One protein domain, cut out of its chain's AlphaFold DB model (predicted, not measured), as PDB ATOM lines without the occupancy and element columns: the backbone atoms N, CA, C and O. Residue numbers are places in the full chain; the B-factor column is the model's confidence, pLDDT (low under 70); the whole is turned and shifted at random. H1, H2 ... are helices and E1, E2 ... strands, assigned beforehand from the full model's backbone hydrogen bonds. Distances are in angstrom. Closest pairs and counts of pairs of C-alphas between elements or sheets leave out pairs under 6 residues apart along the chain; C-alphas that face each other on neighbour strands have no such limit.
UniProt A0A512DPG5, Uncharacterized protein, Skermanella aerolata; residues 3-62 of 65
ATOM      1  N   ASP A   3      26.706  53.603 -37.011       92.56
ATOM      2  CA  ASP A   3      27.442  53.068 -38.152       92.56
ATOM      3  C   ASP A   3      27.696  51.569 -37.934       92.56
ATOM      4  O   ASP A   3      28.296  51.144 -36.945       92.56
ATOM      5  N   HIS A   4      27.212  50.759 -38.872       93.75
ATOM      6  CA  HIS A   4      27.339  49.305 -38.871       93.75
ATOM      7  C   HIS A   4      28.348  48.896 -39.933       93.75
ATOM      8  O   HIS A   4      28.058  48.949 -41.128       93.75
ATOM      9  N   HIS A   5      29.548  48.524 -39.498       94.88
ATOM     10  CA  HIS A   5      30.656  48.181 -40.381       94.88
ATOM     11  C   HIS A   5      30.740  46.672 -40.564       94.88
ATOM     12  O   HIS A   5      31.130  45.954 -39.643       94.88
ATOM     13  N   TRP A   6      30.401  46.178 -41.751       95.88
ATOM     14  CA  TRP A   6      30.330  44.745 -42.025       95.88
ATOM     15  C   TRP A   6      31.206  44.343 -43.202       95.88
ATOM     16  O   TRP A   6      31.438  45.125 -44.126       95.88
ATOM     17  N   HIS A   7      31.661  43.096 -43.184       96.75
ATOM     18  CA  HIS A   7      32.345  42.485 -44.312       96.75
ATOM     19  C   HIS A   7      31.957  41.019 -44.500       96.75
ATOM     20  O   HIS A   7      31.504  40.352 -43.570       96.75
ATOM     21  N   GLY A   8      32.134  40.515 -45.720       96.62
ATOM     22  CA  GLY A   8      31.828  39.134 -46.087       96.62
ATOM     23  C   GLY A   8      32.002  38.885 -47.581       96.62
ATOM     24  O   GLY A   8      32.696  39.643 -48.265       96.62
ATOM     25  N   SER A   9      31.373  37.831 -48.106       97.62
ATOM     26  CA  SER A   9      31.341  37.626 -49.560       97.62
ATOM     27  C   SER A   9      30.513  38.729 -50.241       97.62
ATOM     28  O   SER A   9      29.580  39.259 -49.624       97.62
ATOM     29  N   PRO A  10      30.802  39.083 -51.506       96.75
ATOM     30  CA  PRO A  10      30.024  40.078 -52.240       96.75
ATOM     31  C   PRO A  10      28.526  39.762 -52.288       96.75
ATOM     32  O   PRO A  10      27.701  40.660 -52.137       96.75
ATOM     33  N   GLU A  11      28.167  38.487 -52.433       95.88
ATOM     34  CA  GLU A  11      26.780  38.020 -52.474       95.88
ATOM     35  C   GLU A  11      26.095  38.168 -51.113       95.88
ATOM     36  O   GLU A  11      24.957  38.630 -51.047       95.88
ATOM     37  N   ALA A  12      26.793  37.822 -50.026       96.00
ATOM     38  CA  ALA A  12      26.275  37.969 -48.668       96.00
ATOM     39  C   ALA A  12      26.038  39.445 -48.322       96.00
ATOM     40  O   ALA A  12      24.984  39.795 -47.792       96.00
ATOM     41  N   VAL A  13      26.980  40.325 -48.682       96.38
ATOM     42  CA  VAL A  13      26.837  41.772 -48.475       96.38
ATOM     43  C   VAL A  13      25.684  42.325 -49.311       96.38
ATOM     44  O   VAL A  13      24.839  43.032 -48.771       96.38
ATOM     45  N   ALA A  14      25.593  41.966 -50.595       94.31
ATOM     46  CA  ALA A  14      24.507  42.413 -51.468       94.31
ATOM     47  C   ALA A  14      23.120  41.999 -50.945       94.31
ATOM     48  O   ALA A  14      22.186  42.800 -50.988       94.31
ATOM     49  N   ALA A  15      22.990  40.778 -50.420       94.12
ATOM     50  CA  ALA A  15      21.751  40.303 -49.811       94.12
ATOM     51  C   ALA A  15      21.419  41.044 -48.505       94.12
ATOM     52  O   ALA A  15      20.257  41.363 -48.260       94.12
ATOM     53  N   ALA A  16      22.429  41.337 -47.683       93.19
ATOM     54  CA  ALA A  16      22.255  41.974 -46.382       93.19
ATOM     55  C   ALA A  16      21.881  43.458 -46.465       93.19
ATOM     56  O   ALA A  16      21.144  43.944 -45.613       93.19
ATOM     57  N   VAL A  17      22.387  44.182 -47.467       92.94
ATOM     58  CA  VAL A  17      22.147  45.630 -47.584       92.94
ATOM     59  C   VAL A  17      20.865  45.982 -48.334       92.94
ATOM     60  O   VAL A  17      20.484  47.151 -48.400       92.94
ATOM     61  N   LEU A  18      20.179  44.989 -48.902       90.56
ATOM     62  CA  LEU A  18      18.974  45.213 -49.687       90.56
ATOM     63  C   LEU A  18      17.861  45.824 -48.822       90.56
ATOM     64  O   LEU A  18      17.372  45.207 -47.880       90.56
ATOM     65  N   GLY A  19      17.434  47.037 -49.175       85.19
ATOM     66  CA  GLY A  19      16.370  47.749 -48.463       85.19
ATOM     67  C   GLY A  19      16.817  48.456 -47.181       85.19
ATOM     68  O   GLY A  19      15.963  48.979 -46.466       85.19
ATOM     69  N   LEU A  20      18.122  48.503 -46.893       90.81
ATOM     70  CA  LEU A  20      18.657  49.288 -45.782       90.81
ATOM     71  C   LEU A  20      18.891  50.757 -46.182       90.81
ATOM     72  O   LEU A  20      19.175  51.047 -47.348       90.81
ATOM     73  N   PRO A  21      18.755  51.695 -45.229       84.69
ATOM     74  CA  PRO A  21      19.039  53.105 -45.459       84.69
ATOM     75  C   PRO A  21      20.549  53.390 -45.455       84.69
ATOM     76  O   PRO A  21      21.313  52.653 -44.845       84.69
ATOM     77  N   ASP A  22      20.940  54.478 -46.126       90.94
ATOM     78  CA  ASP A  22      22.268  55.116 -46.066       90.94
ATOM     79  C   ASP A  22      23.461  54.135 -46.053       90.94
ATOM     80  O   ASP A  22      24.109  53.875 -45.035       90.94
ATOM     81  N   ILE A  23      23.710  53.554 -47.230       93.62
ATOM     82  CA  ILE A  23      24.738  52.541 -47.473       93.62
ATOM     83  C   ILE A  23      25.977  53.206 -48.077       93.62
ATOM     84  O   ILE A  23      25.905  53.849 -49.125       93.62
ATOM     85  N   ILE A  24      27.137  52.976 -47.467       92.62
ATOM     86  CA  ILE A  24      28.443  53.419 -47.955       92.62
ATOM     87  C   ILE A  24      29.245  52.195 -48.407       92.62
ATOM     88  O   ILE A  24      29.636  51.345 -47.603       92.62
ATOM     89  N   GLY A  25      29.503  52.118 -49.715       90.62
ATOM     90  CA  GLY A  25      30.088  50.946 -50.375       90.62
ATOM     91  C   GLY A  25      29.038  50.150 -51.177       90.62
ATOM     92  O   GLY A  25      28.061  50.748 -51.625       90.62
ATOM     93  N   PRO A  26      29.225  48.829 -51.394       91.94
ATOM     94  CA  PRO A  26      30.340  48.019 -50.918       91.94
ATOM     95  C   PRO A  26      31.640  48.262 -51.700       91.94
ATOM     96  O   PRO A  26      31.632  48.581 -52.889       91.94
ATOM     97  N   ARG A  27      32.779  48.088 -51.032       94.69
ATOM     98  CA  ARG A  27      34.105  48.054 -51.665       94.69
ATOM     99  C   ARG A  27      34.656  46.643 -51.584       94.69
ATOM    100  O   ARG A  27      34.559  46.013 -50.539       94.69
ATOM    101  N   ILE A  28      35.216  46.162 -52.688       95.12
ATOM    102  CA  ILE A  28      35.759  44.807 -52.777       95.12
ATOM    103  C   ILE A  28      37.282  44.889 -52.724       95.12
ATOM    104  O   ILE A  28      37.888  45.586 -53.538       95.12
ATOM    105  N   LEU A  29      37.878  44.163 -51.783       92.69
ATOM    106  CA  LEU A  29      39.319  43.979 -51.641       92.69
ATOM    107  C   LEU A  29      39.583  42.487 -51.443       92.69
ATOM    108  O   LEU A  29      38.984  41.871 -50.567       92.69
ATOM    109  N   ASP A  30      40.422  41.898 -52.295       92.75
ATOM    110  CA  ASP A  30      40.778  40.470 -52.257       92.75
ATOM    111  C   ASP A  30      39.569  39.514 -52.187       92.75
ATOM    112  O   ASP A  30      39.583  38.486 -51.514       92.75
ATOM    113  N   GLY A  31      38.490  39.865 -52.895       93.88
ATOM    114  CA  GLY A  31      37.257  39.073 -52.939       93.88
ATOM    115  C   GLY A  31      36.358  39.211 -51.706       93.88
ATOM    116  O   GLY A  31      35.294  38.599 -51.673       93.88
ATOM    117  N   ILE A  32      36.733  40.035 -50.725       95.81
ATOM    118  CA  ILE A  32      35.905  40.381 -49.568       95.81
ATOM    119  C   ILE A  32      35.237  41.727 -49.841       95.81
ATOM    120  O   ILE A  32      35.896  42.709 -50.183       95.81
ATOM    121  N   ALA A  33      33.917  41.772 -49.697       96.94
ATOM    122  CA  ALA A  33      33.153  43.005 -49.746       96.94
ATOM    123  C   ALA A  33      33.056  43.609 -48.344       96.94
ATOM    124  O   ALA A  33      32.712  42.917 -47.390       96.94
ATOM    125  N   TYR A  34      33.325  44.905 -48.248       96.12
ATOM    126  CA  TYR A  34      33.197  45.725 -47.048       96.12
ATOM    127  C   TYR A  34      32.084  46.741 -47.266       96.12
ATOM    128  O   TYR A  34      31.970  47.294 -48.362       96.12
ATOM    129  N   VAL A  35      31.283  47.012 -46.244       96.25
ATOM    130  CA  VAL A  35      30.190  47.985 -46.298       96.25
ATOM    131  C   VAL A  35      30.010  48.673 -44.950       96.25
ATOM    132  O   VAL A  35      30.290  48.095 -43.902       96.25
ATOM    133  N   CYS A  36      29.538  49.914 -44.979       95.25
ATOM    134  CA  CYS A  36      29.062  50.622 -43.801       95.25
ATOM    135  C   CYS A  36      27.602  51.012 -44.029       95.25
ATOM    136  O   CYS A  36      27.258  51.501 -45.104       95.25
ATOM    137  N   ILE A  37      26.745  50.764 -43.045       94.44
ATOM    138  CA  ILE A  37      25.328  51.133 -43.086       94.44
ATOM    139  C   ILE A  37      25.050  52.057 -41.922       94.44
ATOM    140  O   ILE A  37      25.372  51.731 -40.778       94.44
ATOM    141  N   ARG A  38      24.416  53.187 -42.206       93.62
ATOM    142  CA  ARG A  38      24.052  54.164 -41.191       93.62
ATOM    143  C   ARG A  38      22.569  54.068 -40.896       93.62
ATOM    144  O   ARG A  38      21.726  54.304 -41.755       93.62
ATOM    145  N   ALA A  39      22.240  53.710 -39.662       93.00
ATOM    146  CA  ALA A  39      20.857  53.524 -39.239       93.00
ATOM    147  C   ALA A  39      20.566  54.265 -37.934       93.00
ATOM    148  O   ALA A  39      21.441  54.452 -37.091       93.00
ATOM    149  N   ASP A  40      19.319  54.678 -37.724       93.44
ATOM    150  CA  ASP A  40      18.910  55.303 -36.457       93.44
ATOM    151  C   ASP A  40      18.721  54.291 -35.322       93.44
ATOM    152  O   ASP A  40      18.661  54.666 -34.152       93.44
ATOM    153  N   THR A  41      18.670  53.003 -35.658       92.88
ATOM    154  CA  THR A  41      18.537  51.889 -34.722       92.88
ATOM    155  C   THR A  41      19.687  50.899 -34.877       92.88
ATOM    156  O   THR A  41      20.374  50.847 -35.900       92.88
ATOM    157  N   ALA A  42      19.919  50.104 -33.832       90.81
ATOM    158  CA  ALA A  42      20.871  49.009 -33.908       90.81
ATOM    159  C   ALA A  42      20.328  47.926 -34.852       90.81
ATOM    160  O   ALA A  42      19.222  47.420 -34.653       90.81
ATOM    161  N   LEU A  43      21.109  47.581 -35.872       91.75
ATOM    162  CA  LEU A  43      20.829  46.474 -36.770       91.75
ATOM    163  C   LEU A  43      21.427  45.186 -36.195       91.75
ATOM    164  O   LEU A  43      22.486  45.201 -35.571       91.75
ATOM    165  N   GLY A  44      20.736  44.064 -36.393       92.81
ATOM    166  CA  GLY A  44      21.295  42.751 -36.079       92.81
ATOM    167  C   GLY A  44      22.364  42.359 -37.097       92.81
ATOM    168  O   GLY A  44      22.245  42.709 -38.270       92.81
ATOM    169  N   MET A  45      23.376  41.605 -36.661       93.75
ATOM    170  CA  MET A  45      24.407  41.070 -37.552       93.75
ATOM    171  C   MET A  45      23.781  40.121 -38.593       93.75
ATOM    172  O   MET A  45      23.194  39.105 -38.200       93.75
ATOM    173  N   PRO A  46      23.901  40.403 -39.904       93.94
ATOM    174  CA  PRO A  46      23.366  39.525 -40.940       93.94
ATOM    175  C   PRO A  46      24.132  38.203 -41.036       93.94
ATOM    176  O   PRO A  46      25.337  38.130 -40.792       93.94
ATOM    177  N   ALA A  47      23.437  37.141 -41.445       92.81
ATOM    178  CA  ALA A  47      24.058  35.838 -41.648       92.81
ATOM    179  C   ALA A  47      25.128  35.897 -42.753       92.81
ATOM    180  O   ALA A  47      24.894  36.441 -43.830       92.81
ATOM    181  N   GLY A  48      26.294  35.303 -42.491       92.69
ATOM    182  CA  GLY A  48      27.408  35.276 -43.444       92.69
ATOM    183  C   GLY A  48      28.257  36.549 -43.474       92.69
ATOM    184  O   GLY A  48      29.201  36.606 -44.260       92.69
ATOM    185  N   LEU A  49      27.959  37.534 -42.618       96.31
ATOM    186  CA  LEU A  49      28.786  38.721 -42.419       96.31
ATOM    187  C   LEU A  49      29.504  38.692 -41.069       96.31
ATOM    188  O   LEU A  49      29.173  37.927 -40.161       96.31
ATOM    189  N   SER A  50      30.528  39.525 -40.955       96.69
ATOM    190  CA  SER A  50      31.268  39.783 -39.723       96.69
ATOM    191  C   SER A  50      31.515  41.275 -39.556       96.69
ATOM    192  O   SER A  50      31.460  42.047 -40.515       96.69
ATOM    193  N   GLU A  51      31.771  41.682 -38.319       94.31
ATOM    194  CA  GLU A  51      32.078  43.065 -37.975       94.31
ATOM    195  C   GLU A  51      33.465  43.451 -38.496       94.31
ATOM    196  O   GLU A  51      34.441  42.722 -38.321       94.31
ATOM    197  N   THR A  52      33.556  44.615 -39.133       90.56
ATOM    198  CA  THR A  52      34.833  45.194 -39.555       90.56
ATOM    199  C   THR A  52      35.281  46.204 -38.512       90.56
ATOM    200  O   THR A  52      34.525  47.103 -38.150       90.56
ATOM    201  N   GLY A  53      36.536  46.114 -38.069       86.44
ATOM    202  CA  GLY A  53      37.127  47.141 -37.212       86.44
ATOM    203  C   GLY A  53      37.106  48.531 -37.866       86.44
ATOM    204  O   GLY A  53      37.174  48.659 -39.094       86.44
ATOM    205  N   LEU A  54      37.036  49.578 -37.038       84.94
ATOM    206  CA  LEU A  54      36.948  50.969 -37.500       84.94
ATOM    207  C   LEU A  54      38.137  51.369 -38.383       84.94
ATOM    208  O   LEU A  54      37.924  51.926 -39.452       84.94
ATOM    209  N   GLU A  55      39.368  51.015 -38.001       89.19
ATOM    210  CA  GLU A  55      40.576  51.369 -38.766       89.19
ATOM    211  C   GLU A  55      40.537  50.830 -40.205       89.19
ATOM    212  O   GLU A  55      40.760  51.570 -41.165       89.19
ATOM    213  N   LEU A  56      40.197  49.546 -40.367       87.44
ATOM    214  CA  LEU A  56      40.095  48.922 -41.686       87.44
ATOM    215  C   LEU A  56      38.925  49.507 -42.485       87.44
ATOM    216  O   LEU A  56      39.057  49.759 -43.682       87.44
ATOM    217  N   SER A  57      37.802  49.780 -41.824       86.12
ATOM    218  CA  SER A  57      36.645  50.409 -42.462       86.12
ATOM    219  C   SER A  57      36.951  51.818 -42.964       86.12
ATOM    220  O   SER A  57      36.556  52.163 -44.076       86.12
ATOM    221  N   SER A  58      37.690  52.624 -42.202       88.69
ATOM    222  CA  SER A  58      38.118  53.958 -42.629       88.69
ATOM    223  C   SER A  58      39.049  53.898 -43.832       88.69
ATOM    224  O   SER A  58      38.869  54.661 -44.778       88.69
ATOM    225  N   LEU A  59      39.995  52.956 -43.842       90.50
ATOM    226  CA  LEU A  59      40.917  52.767 -44.963       90.50
ATOM    227  C   LEU A  59      40.205  52.305 -46.240       90.50
ATOM    228  O   LEU A  59      40.493  52.815 -47.321       90.50
ATOM    229  N   VAL A  60      39.280  51.349 -46.129       90.81
ATOM    230  CA  VAL A  60      38.638  50.715 -47.291       90.81
ATOM    231  C   VAL A  60      37.442  51.520 -47.802       90.81
ATOM    232  O   VAL A  60      37.260  51.661 -49.011       90.81
ATOM    233  N   LEU A  61      36.611  52.045 -46.899       90.88
ATOM    234  CA  LEU A  61      35.349  52.713 -47.241       90.88
ATOM    235  C   LEU A  61      35.442  54.238 -47.196       90.88
ATOM    236  O   LEU A  61      34.537  54.904 -47.696       90.88
ATOM    237  N   GLY A  62      36.510  54.799 -46.623       84.00
ATOM    238  CA  GLY A  62      36.630  56.243 -46.424       84.00
ATOM    239  C   GLY A  62      35.626  56.785 -45.404       84.00
ATOM    240  O   GLY A  62      35.246  57.949 -45.496       84.00
TER     241      GLY A  62
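This is residues 3 to 62 of the 65 residues of an uncharacterized protein of Skermanella aerolata (UniProt A0A512DPG5). One twisted sheet of four antiparallel strands forms the middle layer, with one short helix packed on each of its faces, H1 along the strands and H2 across them. From edge to edge the strands' lines turn by 80 degrees. The printed part has 60 residues, with two named helices and four named strands in the chain order E1, H1, E2, E3, E4, H2, and the sheet's order is E2, E3, E1, E4. The class is mixed, helices and strands, and the whole is compact, with a radius of gyration of the C-alphas of 10.2 A and spans of 29 by 22 by 16 A.

E3, residues 32 to 39, and E1, residues 3 to 8, are antiparallel inner strands, with N 6 and O 35 2.9 A apart, within hydrogen-bond range. E2, residues 23 to 29, an edge strand, forms a hairpin with E3, with N 27 and O 34 at 2.9 A. E4, residues 49 to 51, the other edge strand, is antiparallel to E1, with N 7 and O 50 at 2.9 A. H1, residues 10 to 17, is on the sheet at a height of 7.7 A, over E3 and E1; its closest C-alphas to E3 are those of Pro 10 and Ala 33, 5.0 A. It runs along the strands, at 14 degrees to E1 on the local plane. E1, H1 and E2 form a split strand-helix-strand unit, two strands running the same way with E3 between them, and its crossover is right-handed. H2, residues 54 to 61, is on the opposite face at a height of 8.6 A, only just over E3 and E1, with 3 C-alphas falling on each; it runs across the strands, at 75 degrees to E1 on the local plane. Its closest C-alphas to E2 are those of Leu 61 and Gly 25, 6.4 A. In H1 and H2 every O i to N i+4 pair is within hydrogen-bond range.

E1 begins at C-alpha 3 (27.442, 53.068, -38.152) and is 16.6 A long; E2 is 17.4 A, and E3, the longest strand, is 22.5 A. H1 is 10.7 A long, E4 7.0 A, and H2 10.0 A, ending at C-alpha 61 (35.349, 52.713, -47.241).

The C-alphas farthest apart, those of Asp 30 and Asp 40, are 30.8 A apart. The printed part has no cut and no long link; the link from E3 to E4, 9 residues, is short, and the others are tight. The mean pLDDT of the printed part is 92.7, and no printed residue is under 70.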